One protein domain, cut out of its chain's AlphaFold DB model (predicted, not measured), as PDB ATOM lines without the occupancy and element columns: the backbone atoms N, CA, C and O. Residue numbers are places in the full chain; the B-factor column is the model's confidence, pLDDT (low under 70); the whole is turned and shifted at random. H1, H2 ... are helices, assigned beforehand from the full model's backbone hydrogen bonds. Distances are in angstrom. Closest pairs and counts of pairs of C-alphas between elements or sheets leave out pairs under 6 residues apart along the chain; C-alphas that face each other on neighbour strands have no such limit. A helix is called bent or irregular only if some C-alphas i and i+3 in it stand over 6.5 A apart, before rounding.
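This is residues 35 to 154 of the 237 residues of an uncharacterized protein of Euryarchaeota archaeon (UniProt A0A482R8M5). Helices H2 and H6, side by side, and the long helix H7 make a V, with H6 meeting H7 at its corner; the short helices H3 and H5 bridge its opening from the end of H2 to H7, and the short helix H4 lies off to one side of the V, near H5 and H7. Residues 141 to 154 of H7 stick out beyond this body. The printed part has 120 residues with seven named helices, H1 to H7 in order, and no named strand: all helix. It is loose, with a radius of gyration of the C-alphas of 17.5 A, and spans 65 by 32 by 25 A.

Start at H1, residues 35 to 40: it is close to but not clearly touching H2, residues 43 to 61, with C-alphas 38 and 46 closest at 7.8 A. H2 touches H6, residues 94 to 115, at a shallow tilt of 15 degrees, opposite ways; the closest C-alphas, Cys 45 and Leu 108, are 6.2 A apart. H6 has a kink of 35 degrees near residue 107 and is only just irregular, C-alphas 106 and 109 being 6.8 A apart. H6 and H7, residues 117 to 154, only just touch, only at the corner, with 3 pairs of C-alphas within 8 A; Glu 112 and Leu 120 are closest at 5.7 A. The hub is H5, residues 83 to 88: its Leu 85 comes 6.2 A from Gly 128 of H7, C-alpha to C-alpha, and the two touch about perpendicular at 79 degrees. H5 only just touches H3, residues 63 to 69, with 3 pairs within 8 A, closest at C-alphas 69 and 86, 6.1 A. H4, residues 73 to 76, and H5 only just touch, only at the corner, with 3 such pairs, C-alphas 76 and 83 closest at 7.2 A. Every O i to N i+4 pair is within hydrogen-bond range in H1, H2 and H7; H3 has 2 of 3, H5 1 of 2 and H6 16 of 18, and H4 is too short for such a pair.

Find C-alpha 35 at (41.926, -37.096, 74.653), where H1 begins. H2 runs 27.3 A and H6 30.0 A. H7 runs 55.3 A from C-alpha 117 at (26.411, -47.830, 64.687) to C-alpha 154 at (32.952, -37.843, 10.679).

The C-alphas farthest apart, Ser 36 and Arg 154, are 65.4 A apart. The printed part has no cut and no long link, and no printed residue is under 70 in pLDDT.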
ATOM      1  N   VAL A  35      42.335 -35.909  73.886       91.81
ATOM      2  CA  VAL A  35      41.926 -37.096  74.653       91.81
ATOM      3  C   VAL A  35      40.455 -36.987  75.044       91.81
ATOM      4  O   VAL A  35      39.709 -37.961  74.932       91.81
ATOM      5  N   SER A  36      40.011 -35.793  75.450       91.69
ATOM      6  CA  SER A  36      38.607 -35.566  75.797       91.69
ATOM      7  C   SER A  36      37.686 -35.645  74.576       91.69
ATOM      8  O   SER A  36      36.597 -36.212  74.676       91.69
ATOM      9  N   TRP A  37      38.123 -35.153  73.413       91.31
ATOM     10  CA  TRP A  37      37.411 -35.333  72.147       91.31
ATOM     11  C   TRP A  37      37.362 -36.808  71.744       91.31
ATOM     12  O   TRP A  37      36.278 -37.344  71.518       91.31
ATOM     13  N   TRP A  38      38.512 -37.486  71.750       92.88
ATOM     14  CA  TRP A  38      38.635 -38.894  71.385       92.88
ATOM     15  C   TRP A  38      37.699 -39.762  72.216       92.88
ATOM     16  O   TRP A  38      36.955 -40.558  71.657       92.88
ATOM     17  N   ALA A  39      37.657 -39.553  73.535       93.31
ATOM     18  CA  ALA A  39      36.776 -40.283  74.443       93.31
ATOM     19  C   ALA A  39      35.283 -40.109  74.110       93.31
ATOM     20  O   ALA A  39      34.503 -41.043  74.297       93.31
ATOM     21  N   ARG A  40      34.877 -38.944  73.590       93.56
ATOM     22  CA  ARG A  40      33.481 -38.653  73.226       93.56
ATOM     23  C   ARG A  40      33.096 -39.269  71.884       93.56
ATOM     24  O   ARG A  40      31.949 -39.680  71.721       93.56
ATOM     25  N   THR A  41      34.004 -39.326  70.922       95.81
ATOM     26  CA  THR A  41      33.699 -39.802  69.568       95.81
ATOM     27  C   THR A  41      33.399 -41.307  69.581       95.81
ATOM     28  O   THR A  41      34.168 -42.049  70.181       95.81
ATOM     29  N   PRO A  42      32.321 -41.805  68.960       96.81
ATOM     30  CA  PRO A  42      32.053 -43.242  68.850       96.81
ATOM     31  C   PRO A  42      33.123 -44.008  68.051       96.81
ATOM     32  O   PRO A  42      33.870 -43.419  67.269       96.81
ATOM     33  N   ALA A  43      33.209 -45.328  68.239       95.69
ATOM     34  CA  ALA A  43      34.288 -46.141  67.674       95.69
ATOM     35  C   ALA A  43      34.293 -46.174  66.134       95.69
ATOM     36  O   ALA A  43      35.359 -46.022  65.537       95.69
ATOM     37  N   LEU A  44      33.126 -46.319  65.488       95.56
ATOM     38  CA  LEU A  44      33.046 -46.363  64.024       95.56
ATOM     39  C   LEU A  44      33.416 -45.007  63.409       95.56
ATOM     40  O   LEU A  44      34.201 -44.966  62.465       95.56
ATOM     41  N   CYS A  45      32.936 -43.902  63.986       96.19
ATOM     42  CA  CYS A  45      33.355 -42.552  63.596       96.19
ATOM     43  C   CYS A  45      34.881 -42.385  63.621       96.19
ATOM     44  O   CYS A  45      35.460 -41.879  62.665       96.19
ATOM     45  N   ARG A  46      35.549 -42.833  64.696       95.81
ATOM     46  CA  ARG A  46      37.018 -42.765  64.799       95.81
ATOM     47  C   ARG A  46      37.689 -43.567  63.688       95.81
ATOM     48  O   ARG A  46      38.628 -43.076  63.075       95.81
ATOM     49  N   ALA A  47      37.206 -44.783  63.433       96.00
ATOM     50  CA  ALA A  47      37.750 -45.646  62.393       96.00
ATOM     51  C   ALA A  47      37.610 -45.017  60.999       96.00
ATOM     52  O   ALA A  47      38.567 -45.039  60.233       96.00
ATOM     53  N   LEU A  48      36.459 -44.409  60.695       95.06
ATOM     54  CA  LEU A  48      36.222 -43.725  59.423       95.06
ATOM     55  C   LEU A  48      37.135 -42.509  59.247       95.06
ATOM     56  O   LEU A  48      37.796 -42.415  58.221       95.06
ATOM     57  N   LEU A  49      37.241 -41.644  60.263       95.12
ATOM     58  CA  LEU A  49      38.120 -40.469  60.219       95.12
ATOM     59  C   LEU A  49      39.592 -40.868  60.051       95.12
ATOM     60  O   LEU A  49      40.307 -40.285  59.241       95.12
ATOM     61  N   LEU A  50      40.054 -41.886  60.787       95.50
ATOM     62  CA  LEU A  50      41.413 -42.407  60.621       95.50
ATOM     63  C   LEU A  50      41.620 -43.004  59.228       95.50
ATOM     64  O   LEU A  50      42.669 -42.779  58.626       95.50
ATOM     65  N   CYS A  51      40.636 -43.744  58.713       94.69
ATOM     66  CA  CYS A  51      40.709 -44.336  57.385       94.69
ATOM     67  C   CYS A  51      40.811 -43.245  56.312       94.69
ATOM     68  O   CYS A  51      41.738 -43.294  55.513       94.69
ATOM     69  N   GLU A  52      39.963 -42.220  56.368       94.31
ATOM     70  CA  GLU A  52      39.959 -41.072  55.453       94.31
ATOM     71  C   GLU A  52      41.289 -40.301  55.466       94.31
ATOM     72  O   GLU A  52      41.882 -40.067  54.409       94.31
ATOM     73  N   ILE A  53      41.826 -39.994  56.657       94.31
ATOM     74  CA  ILE A  53      43.141 -39.345  56.805       94.31
ATOM     75  C   ILE A  53      44.238 -40.236  56.216       94.31
ATOM     76  O   ILE A  53      45.075 -39.764  55.447       94.31
ATOM     77  N   SER A  54      44.242 -41.527  56.559       94.25
ATOM     78  CA  SER A  54      45.279 -42.462  56.117       94.25
ATOM     79  C   SER A  54      45.262 -42.690  54.605       94.25
ATOM     80  O   SER A  54      46.326 -42.683  53.988       94.25
ATOM     81  N   LEU A  55      44.080 -42.835  53.995       92.38
ATOM     82  CA  LEU A  55      43.930 -43.033  52.554       92.38
ATOM     83  C   LEU A  55      44.380 -41.791  51.794       92.38
ATOM     84  O   LEU A  55      45.125 -41.904  50.825       92.38
ATOM     85  N   SER A  56      43.961 -40.617  52.264       91.19
ATOM     86  CA  SER A  56      44.293 -39.341  51.634       91.19
ATOM     87  C   SER A  56      45.787 -39.041  51.725       91.19
ATOM     88  O   SER A  56      46.401 -38.684  50.723       91.19
ATOM     89  N   LEU A  57      46.411 -39.274  52.886       90.94
ATOM     90  CA  LEU A  57      47.865 -39.161  53.027       90.94
ATOM     91  C   LEU A  57      48.592 -40.162  52.128       90.94
ATOM     92  O   LEU A  57      49.515 -39.784  51.411       90.94
ATOM     93  N   LEU A  58      48.176 -41.430  52.121       92.19
ATOM     94  CA  LEU A  58      48.823 -42.460  51.312       92.19
ATOM     95  C   LEU A  58      48.719 -42.157  49.811       92.19
ATOM     96  O   LEU A  58      49.682 -42.362  49.072       92.19
ATOM     97  N   ALA A  59      47.586 -41.623  49.362       89.38
ATOM     98  CA  ALA A  59      47.390 -41.224  47.976       89.38
ATOM     99  C   ALA A  59      48.275 -40.041  47.554       89.38
ATOM    100  O   ALA A  59      48.694 -39.997  46.398       89.38
ATOM    101  N   MET A  60      48.632 -39.136  48.475       86.44
ATOM    102  CA  MET A  60      49.610 -38.073  48.196       86.44
ATOM    103  C   MET A  60      51.014 -38.630  47.925       86.44
ATOM    104  O   MET A  60      51.739 -38.082  47.098       86.44
ATOM    105  N   PHE A  61      51.402 -39.726  48.585       89.75
ATOM    106  CA  PHE A  61      52.711 -40.361  48.374       89.75
ATOM    107  C   PHE A  61      52.726 -41.341  47.199       89.75
ATOM    108  O   PHE A  61      53.765 -41.552  46.574       89.75
ATOM    109  N   VAL A  62      51.582 -41.953  46.892       92.69
ATOM    110  CA  VAL A  62      51.471 -43.025  45.905       92.69
ATOM    111  C   VAL A  62      50.497 -42.600  44.808       92.69
ATOM    112  O   VAL A  62      49.337 -42.996  44.799       92.69
ATOM    113  N   ALA A  63      50.990 -41.854  43.816       85.00
ATOM    114  CA  ALA A  63      50.208 -41.438  42.645       85.00
ATOM    115  C   ALA A  63      49.382 -42.564  41.966       85.00
ATOM    116  O   ALA A  63      48.220 -42.322  41.629       85.00
ATOM    117  N   PRO A  64      49.888 -43.807  41.779       87.19
ATOM    118  CA  PRO A  64      49.072 -44.868  41.182       87.19
ATOM    119  C   PRO A  64      47.947 -45.365  42.101       87.19
ATOM    120  O   PRO A  64      47.006 -45.998  41.619       87.19
ATOM    121  N   LEU A  65      48.006 -45.079  43.405       83.56
ATOM    122  CA  LEU A  65      46.956 -45.451  44.344       83.56
ATOM    123  C   LEU A  65      45.672 -44.675  44.060       83.56
ATOM    124  O   LEU A  65      44.609 -45.284  44.056       83.56
ATOM    125  N   ALA A  66      45.761 -43.384  43.727       81.88
ATOM    126  CA  ALA A  66      44.595 -42.595  43.328       81.88
ATOM    127  C   ALA A  66      43.865 -43.259  42.146       81.88
ATOM    128  O   ALA A  66      42.669 -43.530  42.213       81.88
ATOM    129  N   ALA A  67      44.603 -43.675  41.110       83.06
ATOM    130  CA  ALA A  67      44.030 -44.396  39.970       83.06
ATOM    131  C   ALA A  67      43.416 -45.760  40.351       83.06
ATOM    132  O   ALA A  67      42.458 -46.211  39.719       83.06
ATOM    133  N   ALA A  68      43.950 -46.429  41.377       83.44
ATOM    134  CA  ALA A  68      43.401 -47.680  41.890       83.44
ATOM    135  C   ALA A  68      42.132 -47.476  42.738       83.44
ATOM    136  O   ALA A  68      41.248 -48.337  42.703       83.44
ATOM    137  N   LEU A  69      42.041 -46.358  43.463       81.69
ATOM    138  CA  LEU A  69      40.925 -45.996  44.341       81.69
ATOM    139  C   LEU A  69      39.745 -45.385  43.581       81.69
ATOM    140  O   LEU A  69      38.604 -45.557  44.014       81.69
ATOM    141  N   VAL A  70      39.992 -44.744  42.433       79.88
ATOM    142  CA  VAL A  70      38.935 -44.222  41.557       79.88
ATOM    143  C   VAL A  70      37.965 -45.347  41.187       79.88
ATOM    144  O   VAL A  70      38.332 -46.386  40.617       79.88
ATOM    145  N   SER A  71      36.691 -45.138  41.520       73.31
ATOM    146  CA  SER A  71      35.629 -46.099  41.261       73.31
ATOM    147  C   SER A  71      35.341 -46.168  39.757       73.31
ATOM    148  O   SER A  71      34.654 -45.342  39.162       73.31
ATOM    149  N   SER A  72      35.886 -47.192  39.100       78.25
ATOM    150  CA  SER A  72      35.473 -47.541  37.741       78.25
ATOM    151  C   SER A  72      34.215 -48.413  37.804       78.25
ATOM    152  O   SER A  72      34.272 -49.500  38.396       78.25
ATOM    153  N   PRO A  73      33.106 -48.025  37.143       71.81
ATOM    154  CA  PRO A  73      31.881 -48.831  37.099       71.81
ATOM    155  C   PRO A  73      32.132 -50.248  36.569       71.81
ATOM    156  O   PRO A  73      31.519 -51.216  37.012       71.81
ATOM    157  N   ALA A  74      33.100 -50.392  35.659       78.88
ATOM    158  CA  ALA A  74      33.470 -51.676  35.074       78.88
ATOM    159  C   ALA A  74      34.069 -52.656  36.098       78.88
ATOM    160  O   ALA A  74      33.954 -53.866  35.929       78.88
ATOM    161  N   LEU A  75      34.711 -52.155  37.155       80.75
ATOM    162  CA  LEU A  75      35.328 -52.992  38.187       80.75
ATOM    163  C   LEU A  75      34.313 -53.428  39.244       80.75
ATOM    164  O   LEU A  75      34.457 -54.514  39.803       80.75
ATOM    165  N   PHE A  76      33.249 -52.648  39.447       79.38
ATOM    166  CA  PHE A  76      32.110 -53.071  40.259       79.38
ATOM    167  C   PHE A  76      31.422 -54.302  39.652       79.38
ATOM    168  O   PHE A  76      31.197 -55.287  40.350       79.38
ATOM    169  N   LEU A  77      31.214 -54.308  38.328       80.50
ATOM    170  CA  LEU A  77      30.673 -55.464  37.596       80.50
ATOM    171  C   LEU A  77      31.566 -56.715  37.672       80.50
ATOM    172  O   LEU A  77      31.089 -57.822  37.459       80.50
ATOM    173  N   ARG A  78      32.855 -56.552  37.998       87.88
ATOM    174  CA  ARG A  78      33.807 -57.655  38.209       87.88
ATOM    175  C   ARG A  78      33.840 -58.164  39.657       87.88
ATOM    176  O   ARG A  78      34.727 -58.934  40.002       87.88
ATOM    177  N   GLY A  79      32.908 -57.731  40.507       86.19
ATOM    178  CA  GLY A  79      32.796 -58.194  41.893       86.19
ATOM    179  C   GLY A  79      33.664 -57.435  42.900       86.19
ATOM    180  O   GLY A  79      33.710 -57.811  44.069       86.19
ATOM    181  N   HIS A  80      34.327 -56.339  42.509       87.19
ATOM    182  CA  HIS A  80      35.071 -55.493  43.450       87.19
ATOM    183  C   HIS A  80      34.135 -54.542  44.212       87.19
ATOM    184  O   HIS A  80      34.155 -53.326  44.015       87.19
ATOM    185  N   VAL A  81      33.322 -55.105  45.108       84.50
ATOM    186  CA  VAL A  81      32.311 -54.385  45.908       84.50
ATOM    187  C   VAL A  81      32.892 -53.387  46.914       84.50
ATOM    188  O   VAL A  81      32.164 -52.535  47.410       84.50
ATOM    189  N   TRP A  82      34.195 -53.455  47.202       84.31
ATOM    190  CA  TRP A  82      34.872 -52.546  48.134       84.31
ATOM    191  C   TRP A  82      35.293 -51.211  47.498       84.31
ATOM    192  O   TRP A  82      35.416 -50.213  48.201       84.31
ATOM    193  N   ARG A  83      35.471 -51.151  46.170       83.88
ATOM    194  CA  ARG A  83      35.897 -49.925  45.464       83.88
ATOM    195  C   ARG A  83      34.923 -48.739  45.576       83.88
ATOM    196  O   ARG A  83      35.383 -47.608  45.698       83.88
ATOM    197  N   PRO A  84      33.594 -48.945  45.552       80.62
ATOM    198  CA  PRO A  84      32.632 -47.877  45.822       80.62
ATOM    199  C   PRO A  84      32.834 -47.222  47.194       80.62
ATOM    200  O   PRO A  84      32.660 -46.014  47.323       80.62
ATOM    201  N   LEU A  85      33.214 -48.013  48.205       85.50
ATOM    202  CA  LEU A  85      33.436 -47.528  49.568       85.50
ATOM    203  C   LEU A  85      34.721 -46.709  49.664       85.50
ATOM    204  O   LEU A  85      34.734 -45.674  50.319       85.50
ATOM    205  N   THR A  86      35.786 -47.123  48.975       86.94
ATOM    206  CA  THR A  86      37.037 -46.355  48.966       86.94
ATOM    207  C   THR A  86      36.898 -45.017  48.252       86.94
ATOM    208  O   THR A  86      37.547 -44.060  48.653       86.94
ATOM    209  N   GLY A  87      36.023 -44.926  47.245       83.31
ATOM    210  CA  GLY A  87      35.732 -43.664  46.561       83.31
ATOM    211  C   GLY A  87      35.043 -42.619  47.447       83.31
ATOM    212  O   GLY A  87      35.182 -41.436  47.181       83.31
ATOM    213  N   LEU A  88      34.339 -43.032  48.508       85.62
ATOM    214  CA  LEU A  88      33.764 -42.099  49.489       85.62
ATOM    215  C   LEU A  88      34.801 -41.513  50.451       85.62
ATOM    216  O   LEU A  88      34.558 -40.467  51.038       85.62
ATOM    217  N   LEU A  89      35.901 -42.231  50.669       89.00
ATOM    218  CA  LEU A  89      36.936 -41.882  51.645       89.00
ATOM    219  C   LEU A  89      38.112 -41.139  51.005       89.00
ATOM    220  O   LEU A  89      39.102 -40.863  51.679       89.00
ATOM    221  N   PHE A  90      38.042 -40.904  49.697       88.94
ATOM    222  CA  PHE A  90      39.140 -40.370  48.919       88.94
ATOM    223  C   PHE A  90      38.800 -38.974  48.405       88.94
ATOM    224  O   PHE A  90      37.853 -38.798  47.642       88.94
ATOM    225  N   GLU A  91      39.610 -38.001  48.812       88.81
ATOM    226  CA  GLU A  91      39.522 -36.609  48.386       88.81
ATOM    227  C   GLU A  91      40.822 -36.214  47.679       88.81
ATOM    228  O   GLU A  91      41.910 -36.301  48.250       88.81
ATOM    229  N   ASP A  92      40.708 -35.740  46.437       86.62
ATOM    230  CA  ASP A  92      41.859 -35.309  45.627       86.62
ATOM    231  C   ASP A  92      42.449 -33.968  46.101       86.62
ATOM    232  O   ASP A  92      43.554 -33.583  45.712       86.62
ATOM    233  N   SER A  93      41.712 -33.219  46.927       89.81
ATOM    234  CA  SER A  93      42.088 -31.873  47.353       89.81
ATOM    235  C   SER A  93      42.244 -31.770  48.868       89.81
ATOM    236  O   SER A  93      41.390 -32.219  49.629       89.81
ATOM    237  N   PHE A  94      43.311 -31.101  49.318       90.56
ATOM    238  CA  PHE A  94      43.551 -30.868  50.747       90.56
ATOM    239  C   PHE A  94      42.408 -30.086  51.414       90.56
ATOM    240  O   PHE A  94      42.003 -30.408  52.527       90.56
ATOM    241  N   PHE A  95      41.864 -29.073  50.732       93.94
ATOM    242  CA  PHE A  95      40.747 -28.287  51.258       93.94
ATOM    243  C   PHE A  95      39.440 -29.083  51.307       93.94
ATOM    244  O   PHE A  95      38.693 -28.928  52.270       93.94
ATOM    245  N   GLY A  96      39.184 -29.941  50.310       92.00
ATOM    246  CA  GLY A  96      38.058 -30.877  50.327       92.00
ATOM    247  C   GLY A  96      38.168 -31.827  51.511       92.00
ATOM    248  O   GLY A  96      37.271 -31.851  52.345       92.00
ATOM    249  N   LEU A  97      39.324 -32.475  51.673       93.25
ATOM    250  CA  LEU A  97      39.621 -33.336  52.818       93.25
ATOM    251  C   LEU A  97      39.412 -32.622  54.159       93.25
ATOM    252  O   LEU A  97      38.767 -33.156  55.054       93.25
ATOM    253  N   LEU A  98      39.942 -31.404  54.315       95.44
ATOM    254  CA  LEU A  98      39.797 -30.632  55.548       95.44
ATOM    255  C   LEU A  98      38.323 -30.332  55.853       95.44
ATOM    256  O   LEU A  98      37.885 -30.478  56.994       95.44
ATOM    257  N   LEU A  99      37.561 -29.912  54.841       96.31
ATOM    258  CA  LEU A  99      36.142 -29.613  54.987       96.31
ATOM    259  C   LEU A  99      35.339 -30.874  55.326       96.31
ATOM    260  O   LEU A  99      34.531 -30.843  56.256       96.31
ATOM    261  N   THR A 100      35.588 -31.976  54.617       94.38
ATOM    262  CA  THR A 100      34.942 -33.270  54.853       94.38
ATOM    263  C   THR A 100      35.259 -33.771  56.256       94.38
ATOM    264  O   THR A 100      34.326 -34.084  56.988       94.38
ATOM    265  N   LEU A 101      36.515 -33.696  56.711       95.06
ATOM    266  CA  LEU A 101      36.914 -34.056  58.075       95.06
ATOM    267  C   LEU A 101      36.206 -33.226  59.145       95.06
ATOM    268  O   LEU A 101      35.740 -33.783  60.139       95.06
ATOM    269  N   ILE A 102      36.104 -31.906  58.965       95.88
ATOM    270  CA  ILE A 102      35.418 -31.029  59.925       95.88
ATOM    271  C   ILE A 102      33.925 -31.372  59.977       95.88
ATOM    272  O   ILE A 102      33.371 -31.564  61.060       95.88
ATOM    273  N   LEU A 103      33.266 -31.489  58.822       96.31
ATOM    274  CA  LEU A 103      31.848 -31.842  58.753       96.31
ATOM    275  C   LEU A 103      31.590 -33.238  59.324       96.31
ATOM    276  O   LEU A 103      30.630 -33.428  60.076       96.31
ATOM    277  N   ALA A 104      32.466 -34.192  59.019       94.62
ATOM    278  CA  ALA A 104      32.400 -35.558  59.498       94.62
ATOM    279  C   ALA A 104      32.557 -35.621  61.021       94.62
ATOM    280  O   ALA A 104      31.715 -36.203  61.708       94.62
ATOM    281  N   ALA A 105      33.577 -34.953  61.566       95.25
ATOM    282  CA  ALA A 105      33.839 -34.887  63.000       95.25
ATOM    283  C   ALA A 105      32.696 -34.225  63.787       95.25
ATOM    284  O   ALA A 105      32.468 -34.588  64.941       95.25
ATOM    285  N   LEU A 106      31.966 -33.286  63.175       95.44
ATOM    286  CA  LEU A 106      30.818 -32.621  63.794       95.44
ATOM    287  C   LEU A 106      29.519 -33.432  63.681       95.44
ATOM    288  O   LEU A 106      28.731 -33.434  64.621       95.44
ATOM    289  N   ARG A 107      29.262 -34.108  62.552       96.19
ATOM    290  CA  ARG A 107      27.954 -34.733  62.267       96.19
ATOM    291  C   ARG A 107      27.894 -36.233  62.530       96.19
ATOM    292  O   ARG A 107      26.863 -36.705  63.011       96.19
ATOM    293  N   LEU A 108      28.944 -36.998  62.221       95.81
ATOM    294  CA  LEU A 108      28.898 -38.459  62.366       95.81
ATOM    295  C   LEU A 108      28.657 -38.915  63.816       95.81
ATOM    296  O   LEU A 108      27.835 -39.816  63.994       95.81
ATOM    297  N   PRO A 109      29.275 -38.311  64.856       97.06
ATOM    298  CA  PRO A 109      29.044 -38.736  66.238       97.06
ATOM    299  C   PRO A 109      27.580 -38.627  66.661       97.06
ATOM    300  O   PRO A 109      27.065 -39.510  67.346       97.06
ATOM    301  N   ASP A 110      26.897 -37.567  66.228       96.50
ATOM    302  CA  ASP A 110      25.486 -37.349  66.539       96.50
ATOM    303  C   ASP A 110      24.588 -38.340  65.790       96.50
ATOM    304  O   ASP A 110      23.627 -38.863  66.363       96.50
ATOM    305  N   LEU A 111      24.922 -38.672  64.538       96.44
ATOM    306  CA  LEU A 111      24.218 -39.698  63.761       96.44
ATOM    307  C   LEU A 111      24.407 -41.102  64.350       96.44
ATOM    308  O   LEU A 111      23.438 -41.853  64.452       96.44
ATOM    309  N   GLU A 112      25.620 -41.455  64.780       97.69
ATOM    310  CA  GLU A 112      25.895 -42.756  65.399       97.69
ATOM    311  C   GLU A 112      25.191 -42.898  66.749       97.69
ATOM    312  O   GLU A 112      24.589 -43.933  67.023       97.69
ATOM    313  N   ARG A 113      25.208 -41.853  67.585       96.88
ATOM    314  CA  ARG A 113      24.534 -41.877  68.892       96.88
ATOM    315  C   ARG A 113      23.014 -41.909  68.774       96.88
ATOM    316  O   ARG A 113      22.363 -42.554  69.586       96.88
ATOM    317  N   SER A 114      22.445 -41.211  67.791       97.38
ATOM    318  CA  SER A 114      20.989 -41.148  67.608       97.38
ATOM    319  C   SER A 114      20.418 -42.367  66.883       97.38
ATOM    320  O   SER A 114      19.308 -42.792  67.191       97.38
ATOM    321  N   GLY A 115      21.151 -42.923  65.916       96.44
ATOM    322  CA  GLY A 115      20.688 -44.025  65.073       96.44
ATOM    323  C   GLY A 115      21.278 -45.394  65.406       96.44
ATOM    324  O   GLY A 115      20.754 -46.399  64.929       96.44
ATOM    325  N   GLY A 116      22.352 -45.442  66.191       97.19
ATOM    326  CA  GLY A 116      23.178 -46.628  66.391       97.19
ATOM    327  C   GLY A 116      24.200 -46.841  65.265       97.19
ATOM    328  O   GLY A 116      24.014 -46.427  64.118       97.19
ATOM    329  N   THR A 117      25.281 -47.550  65.590       97.06
ATOM    330  CA  THR A 117      26.411 -47.830  64.687       97.06
ATOM    331  C   THR A 117      25.998 -48.580  63.421       97.06
ATOM    332  O   THR A 117      26.431 -48.233  62.325       97.06
ATOM    333  N   VAL A 118      25.103 -49.567  63.542       97.25
ATOM    334  CA  VAL A 118      24.635 -50.373  62.399       97.25
ATOM    335  C   VAL A 118      23.857 -49.516  61.398       97.25
ATOM    336  O   VAL A 118      24.064 -49.632  60.192       97.25
ATOM    337  N   LYS A 119      22.998 -48.614  61.885       96.69
ATOM    338  CA  LYS A 119      22.217 -47.716  61.026       96.69
ATOM    339  C   LYS A 119      23.112 -46.706  60.317       96.69
ATOM    340  O   LYS A 119      22.905 -46.443  59.137       96.69
ATOM    341  N   LEU A 120      24.122 -46.174  61.009       96.19
ATOM    342  CA  LEU A 120      25.117 -45.303  60.386       96.19
ATOM    343  C   LEU A 120      25.883 -46.043  59.280       96.19
ATOM    344  O   LEU A 120      25.974 -45.530  58.169       96.19
ATOM    345  N   ALA A 121      26.369 -47.258  59.548       95.50
ATOM    346  CA  ALA A 121      27.076 -48.066  58.556       95.50
ATOM    347  C   ALA A 121      26.204 -48.370  57.325       95.50
ATOM    348  O   ALA A 121      26.654 -48.205  56.191       95.50
ATOM    349  N   ALA A 122      24.937 -48.741  57.537       95.50
ATOM    350  CA  ALA A 122      23.980 -48.969  56.458       95.50
ATOM    351  C   ALA A 122      23.723 -47.697  55.635       95.50
ATOM    352  O   ALA A 122      23.710 -47.758  54.408       95.50
ATOM    353  N   ASN A 123      23.581 -46.540  56.290       94.62
ATOM    354  CA  ASN A 123      23.411 -45.258  55.609       94.62
ATOM    355  C   ASN A 123      24.640 -44.892  54.773       94.62
ATOM    356  O   ASN A 123      24.484 -44.503  53.621       94.62
ATOM    357  N   ILE A 124      25.853 -45.044  55.314       93.31
ATOM    358  CA  ILE A 124      27.099 -44.782  54.578       93.31
ATOM    359  C   ILE A 124      27.177 -45.675  53.339       93.31
ATOM    360  O   ILE A 124      27.470 -45.194  52.247       93.31
ATOM    361  N   LEU A 125      26.853 -46.962  53.484       92.12
ATOM    362  CA  LEU A 125      26.862 -47.908  52.373       92.12
ATOM    363  C   LEU A 125      25.793 -47.572  51.321       92.12
ATOM    364  O   LEU A 125      26.085 -47.591  50.126       92.12
ATOM    365  N   ALA A 126      24.583 -47.204  51.748       93.00
ATOM    366  CA  ALA A 126      23.498 -46.802  50.859       93.00
ATOM    367  C   ALA A 126      23.828 -45.510  50.095       93.00
ATOM    368  O   ALA A 126      23.732 -45.483  48.869       93.00
ATOM    369  N   PHE A 127      24.273 -44.458  50.790       91.06
ATOM    370  CA  PHE A 127      24.679 -43.202  50.156       91.06
ATOM    371  C   PHE A 127      25.880 -43.399  49.232       91.06
ATOM    372  O   PHE A 127      25.877 -42.877  48.120       91.06
ATOM    373  N   GLY A 128      26.857 -44.214  49.633       88.50
ATOM    374  CA  GLY A 128      27.988 -44.581  48.786       88.50
ATOM    375  C   GLY A 128      27.562 -45.254  47.498       88.50
ATOM    376  O   GLY A 128      28.036 -44.890  46.422       88.50
ATOM    377  N   LEU A 129      26.632 -46.200  47.578       87.50
ATOM    378  CA  LEU A 129      26.106 -46.871  46.398       87.50
ATOM    379  C   LEU A 129      25.361 -45.886  45.489       87.50
ATOM    380  O   LEU A 129      25.625 -45.861  44.289       87.50
ATOM    381  N   ILE A 130      24.501 -45.031  46.050       91.00
ATOM    382  CA  ILE A 130      23.751 -44.019  45.289       91.00
ATOM    383  C   ILE A 130      24.701 -43.054  44.571       91.00
ATOM    384  O   ILE A 130      24.561 -42.848  43.366       91.00
ATOM    385  N   ILE A 131      25.691 -42.499  45.275       88.31
ATOM    386  CA  ILE A 131      26.669 -41.564  44.702       88.31
ATOM    387  C   ILE A 131      27.455 -42.235  43.572       88.31
ATOM    388  O   ILE A 131      27.600 -41.655  42.498       88.31
ATOM    389  N   ASN A 132      27.901 -43.479  43.766       84.62
ATOM    390  CA  ASN A 132      28.627 -44.213  42.731       84.62
ATOM    391  C   ASN A 132      27.758 -44.520  41.504       84.62
ATOM    392  O   ASN A 132      28.246 -44.411  40.379       84.62
ATOM    393  N   VAL A 133      26.480 -44.867  41.687       86.00
ATOM    394  CA  VAL A 133      25.540 -45.079  40.574       86.00
ATOM    395  C   VAL A 133      25.306 -43.779  39.805       86.00
ATOM    396  O   VAL A 133      25.372 -43.784  38.576       86.00
ATOM    397  N   MET A 134      25.105 -42.658  40.503       90.06
ATOM    398  CA  MET A 134      24.945 -41.342  39.875       90.06
ATOM    399  C   MET A 134      26.200 -40.940  39.094       90.06
ATOM    400  O   MET A 134      26.110 -40.547  37.931       90.06
ATOM    401  N   HIS A 135      27.380 -41.112  39.688       84.56
ATOM    402  CA  HIS A 135      28.654 -40.836  39.029       84.56
ATOM    403  C   HIS A 135      28.860 -41.719  37.785       84.56
ATOM    404  O   HIS A 135      29.226 -41.227  36.715       84.56
ATOM    405  N   ALA A 136      28.555 -43.017  37.884       83.38
ATOM    406  CA  ALA A 136      28.614 -43.941  36.756       83.38
ATOM    407  C   ALA A 136      27.671 -43.519  35.619       83.38
ATOM    408  O   ALA A 136      28.084 -43.511  34.457       83.38
ATOM    409  N   ALA A 137      26.436 -43.131  35.945       88.62
ATOM    410  CA  ALA A 137      25.453 -42.665  34.972       88.62
ATOM    411  C   ALA A 137      25.938 -41.408  34.232       88.62
ATOM    412  O   ALA A 137      25.876 -41.362  33.000       88.62
ATOM    413  N   VAL A 138      26.504 -40.432  34.952       90.94
ATOM    414  CA  VAL A 138      27.084 -39.215  34.359       90.94
ATOM    415  C   VAL A 138      28.238 -39.562  33.415       90.94
ATOM    416  O   VAL A 138      28.255 -39.109  32.272       90.94
ATOM    417  N   MET A 139      29.168 -40.420  33.838       83.88
ATOM    418  CA  MET A 139      30.326 -40.807  33.021       83.88
ATOM    419  C   MET A 139      29.933 -41.565  31.747       83.88
ATOM    420  O   MET A 139      30.518 -41.339  30.684       83.88
ATOM    421  N   VAL A 140      28.935 -42.449  31.827       86.38
ATOM    422  CA  VAL A 140      28.385 -43.137  30.649       86.38
ATOM    423  C   VAL A 140      27.704 -42.134  29.720       86.38
ATOM    424  O   VAL A 140      27.981 -42.147  28.521       86.38
ATOM    425  N   GLY A 141      26.894 -41.219  30.262       91.44
ATOM    426  CA  GLY A 141      26.241 -40.158  29.493       91.44
ATOM    427  C   GLY A 141      27.240 -39.291  28.725       91.44
ATOM    428  O   GLY A 141      27.109 -39.126  27.513       91.44
ATOM    429  N   VAL A 142      28.301 -38.821  29.388       91.94
ATOM    430  CA  VAL A 142      29.369 -38.028  28.752       91.94
ATOM    431  C   VAL A 142      30.034 -38.807  27.617       91.94
ATOM    432  O   VAL A 142      30.211 -38.266  26.526       91.94
ATOM    433  N   ARG A 143      30.361 -40.093  27.819       89.12
ATOM    434  CA  ARG A 143      30.961 -40.925  26.763       89.12
ATOM    435  C   ARG A 143      30.038 -41.094  25.560       89.12
ATOM    436  O   ARG A 143      30.509 -40.978  24.430       89.12
ATOM    437  N   VAL A 144      28.746 -41.334  25.779       92.50
ATOM    438  CA  VAL A 144      27.757 -41.452  24.697       92.50
ATOM    439  C   VAL A 144      27.658 -40.141  23.915       92.50
ATOM    440  O   VAL A 144      27.748 -40.163  22.688       92.50
ATOM    441  N   CYS A 145      27.582 -38.995  24.598       94.31
ATOM    442  CA  CYS A 145      27.556 -37.676  23.960       94.31
ATOM    443  C   CYS A 145      28.825 -37.396  23.139       94.31
ATOM    444  O   CYS A 145      28.739 -36.925  22.002       94.31
ATOM    445  N   VAL A 146      30.008 -37.729  23.664       95.00
ATOM    446  CA  VAL A 146      31.288 -37.560  22.956       95.00
ATOM    447  C   VAL A 146      31.352 -38.460  21.720       95.00
ATOM    448  O   VAL A 146      31.731 -37.996  20.642       95.00
ATOM    449  N   HIS A 147      30.923 -39.721  21.824       93.00
ATOM    450  CA  HIS A 147      30.877 -40.636  20.682       93.00
ATOM    451  C   HIS A 147      29.876 -40.193  19.611       93.00
ATOM    452  O   HIS A 147      30.217 -40.215  18.427       93.00
ATOM    453  N   ALA A 148      28.689 -39.728  20.006       93.56
ATOM    454  CA  ALA A 148      27.701 -39.174  19.085       93.56
ATOM    455  C   ALA A 148      28.247 -37.935  18.355       93.56
ATOM    456  O   ALA A 148      28.138 -37.830  17.133       93.56
ATOM    457  N   THR A 149      28.931 -37.043  19.078       94.00
ATOM    458  CA  THR A 149      29.563 -35.846  18.500       94.00
ATOM    459  C   THR A 149      30.678 -36.215  17.516       94.00
ATOM    460  O   THR A 149      30.760 -35.655  16.422       94.00
ATOM    461  N   HIS A 150      31.515 -37.204  17.847       92.69
ATOM    462  CA  HIS A 150      32.547 -37.700  16.933       92.69
ATOM    463  C   HIS A 150      31.967 -38.380  15.690       92.69
ATOM    464  O   HIS A 150      32.511 -38.198  14.597       92.69
ATOM    465  N   ALA A 151      30.875 -39.135  15.829       91.81
ATOM    466  CA  ALA A 151      30.178 -39.745  14.702       91.81
ATOM    467  C   ALA A 151      29.600 -38.672  13.762       91.81
ATOM    468  O   ALA A 151      29.854 -38.720  12.557       91.81
ATOM    469  N   ALA A 152      28.946 -37.647  14.316       91.56
ATOM    470  CA  ALA A 152      28.414 -36.514  13.556       91.56
ATOM    471  C   ALA A 152      29.512 -35.685  12.856       91.56
ATOM    472  O   ALA A 152      29.333 -35.214  11.729       91.56
ATOM    473  N   ASN A 153      30.686 -35.534  13.479       91.75
ATOM    474  CA  ASN A 153      31.822 -34.849  12.854       91.75
ATOM    475  C   ASN A 153      32.469 -35.664  11.725       91.75
ATOM    476  O   ASN A 153      32.972 -35.075  10.766       91.75
ATOM    477  N   ARG A 154      32.450 -37.005  11.784       87.69
ATOM    478  CA  ARG A 154      32.952 -37.843  10.679       87.69
ATOM    479  C   ARG A 154      32.107 -37.693   9.420       87.69
ATOM    480  O   ARG A 154      32.682 -37.609   8.342       87.69
TER     481      ARG A 154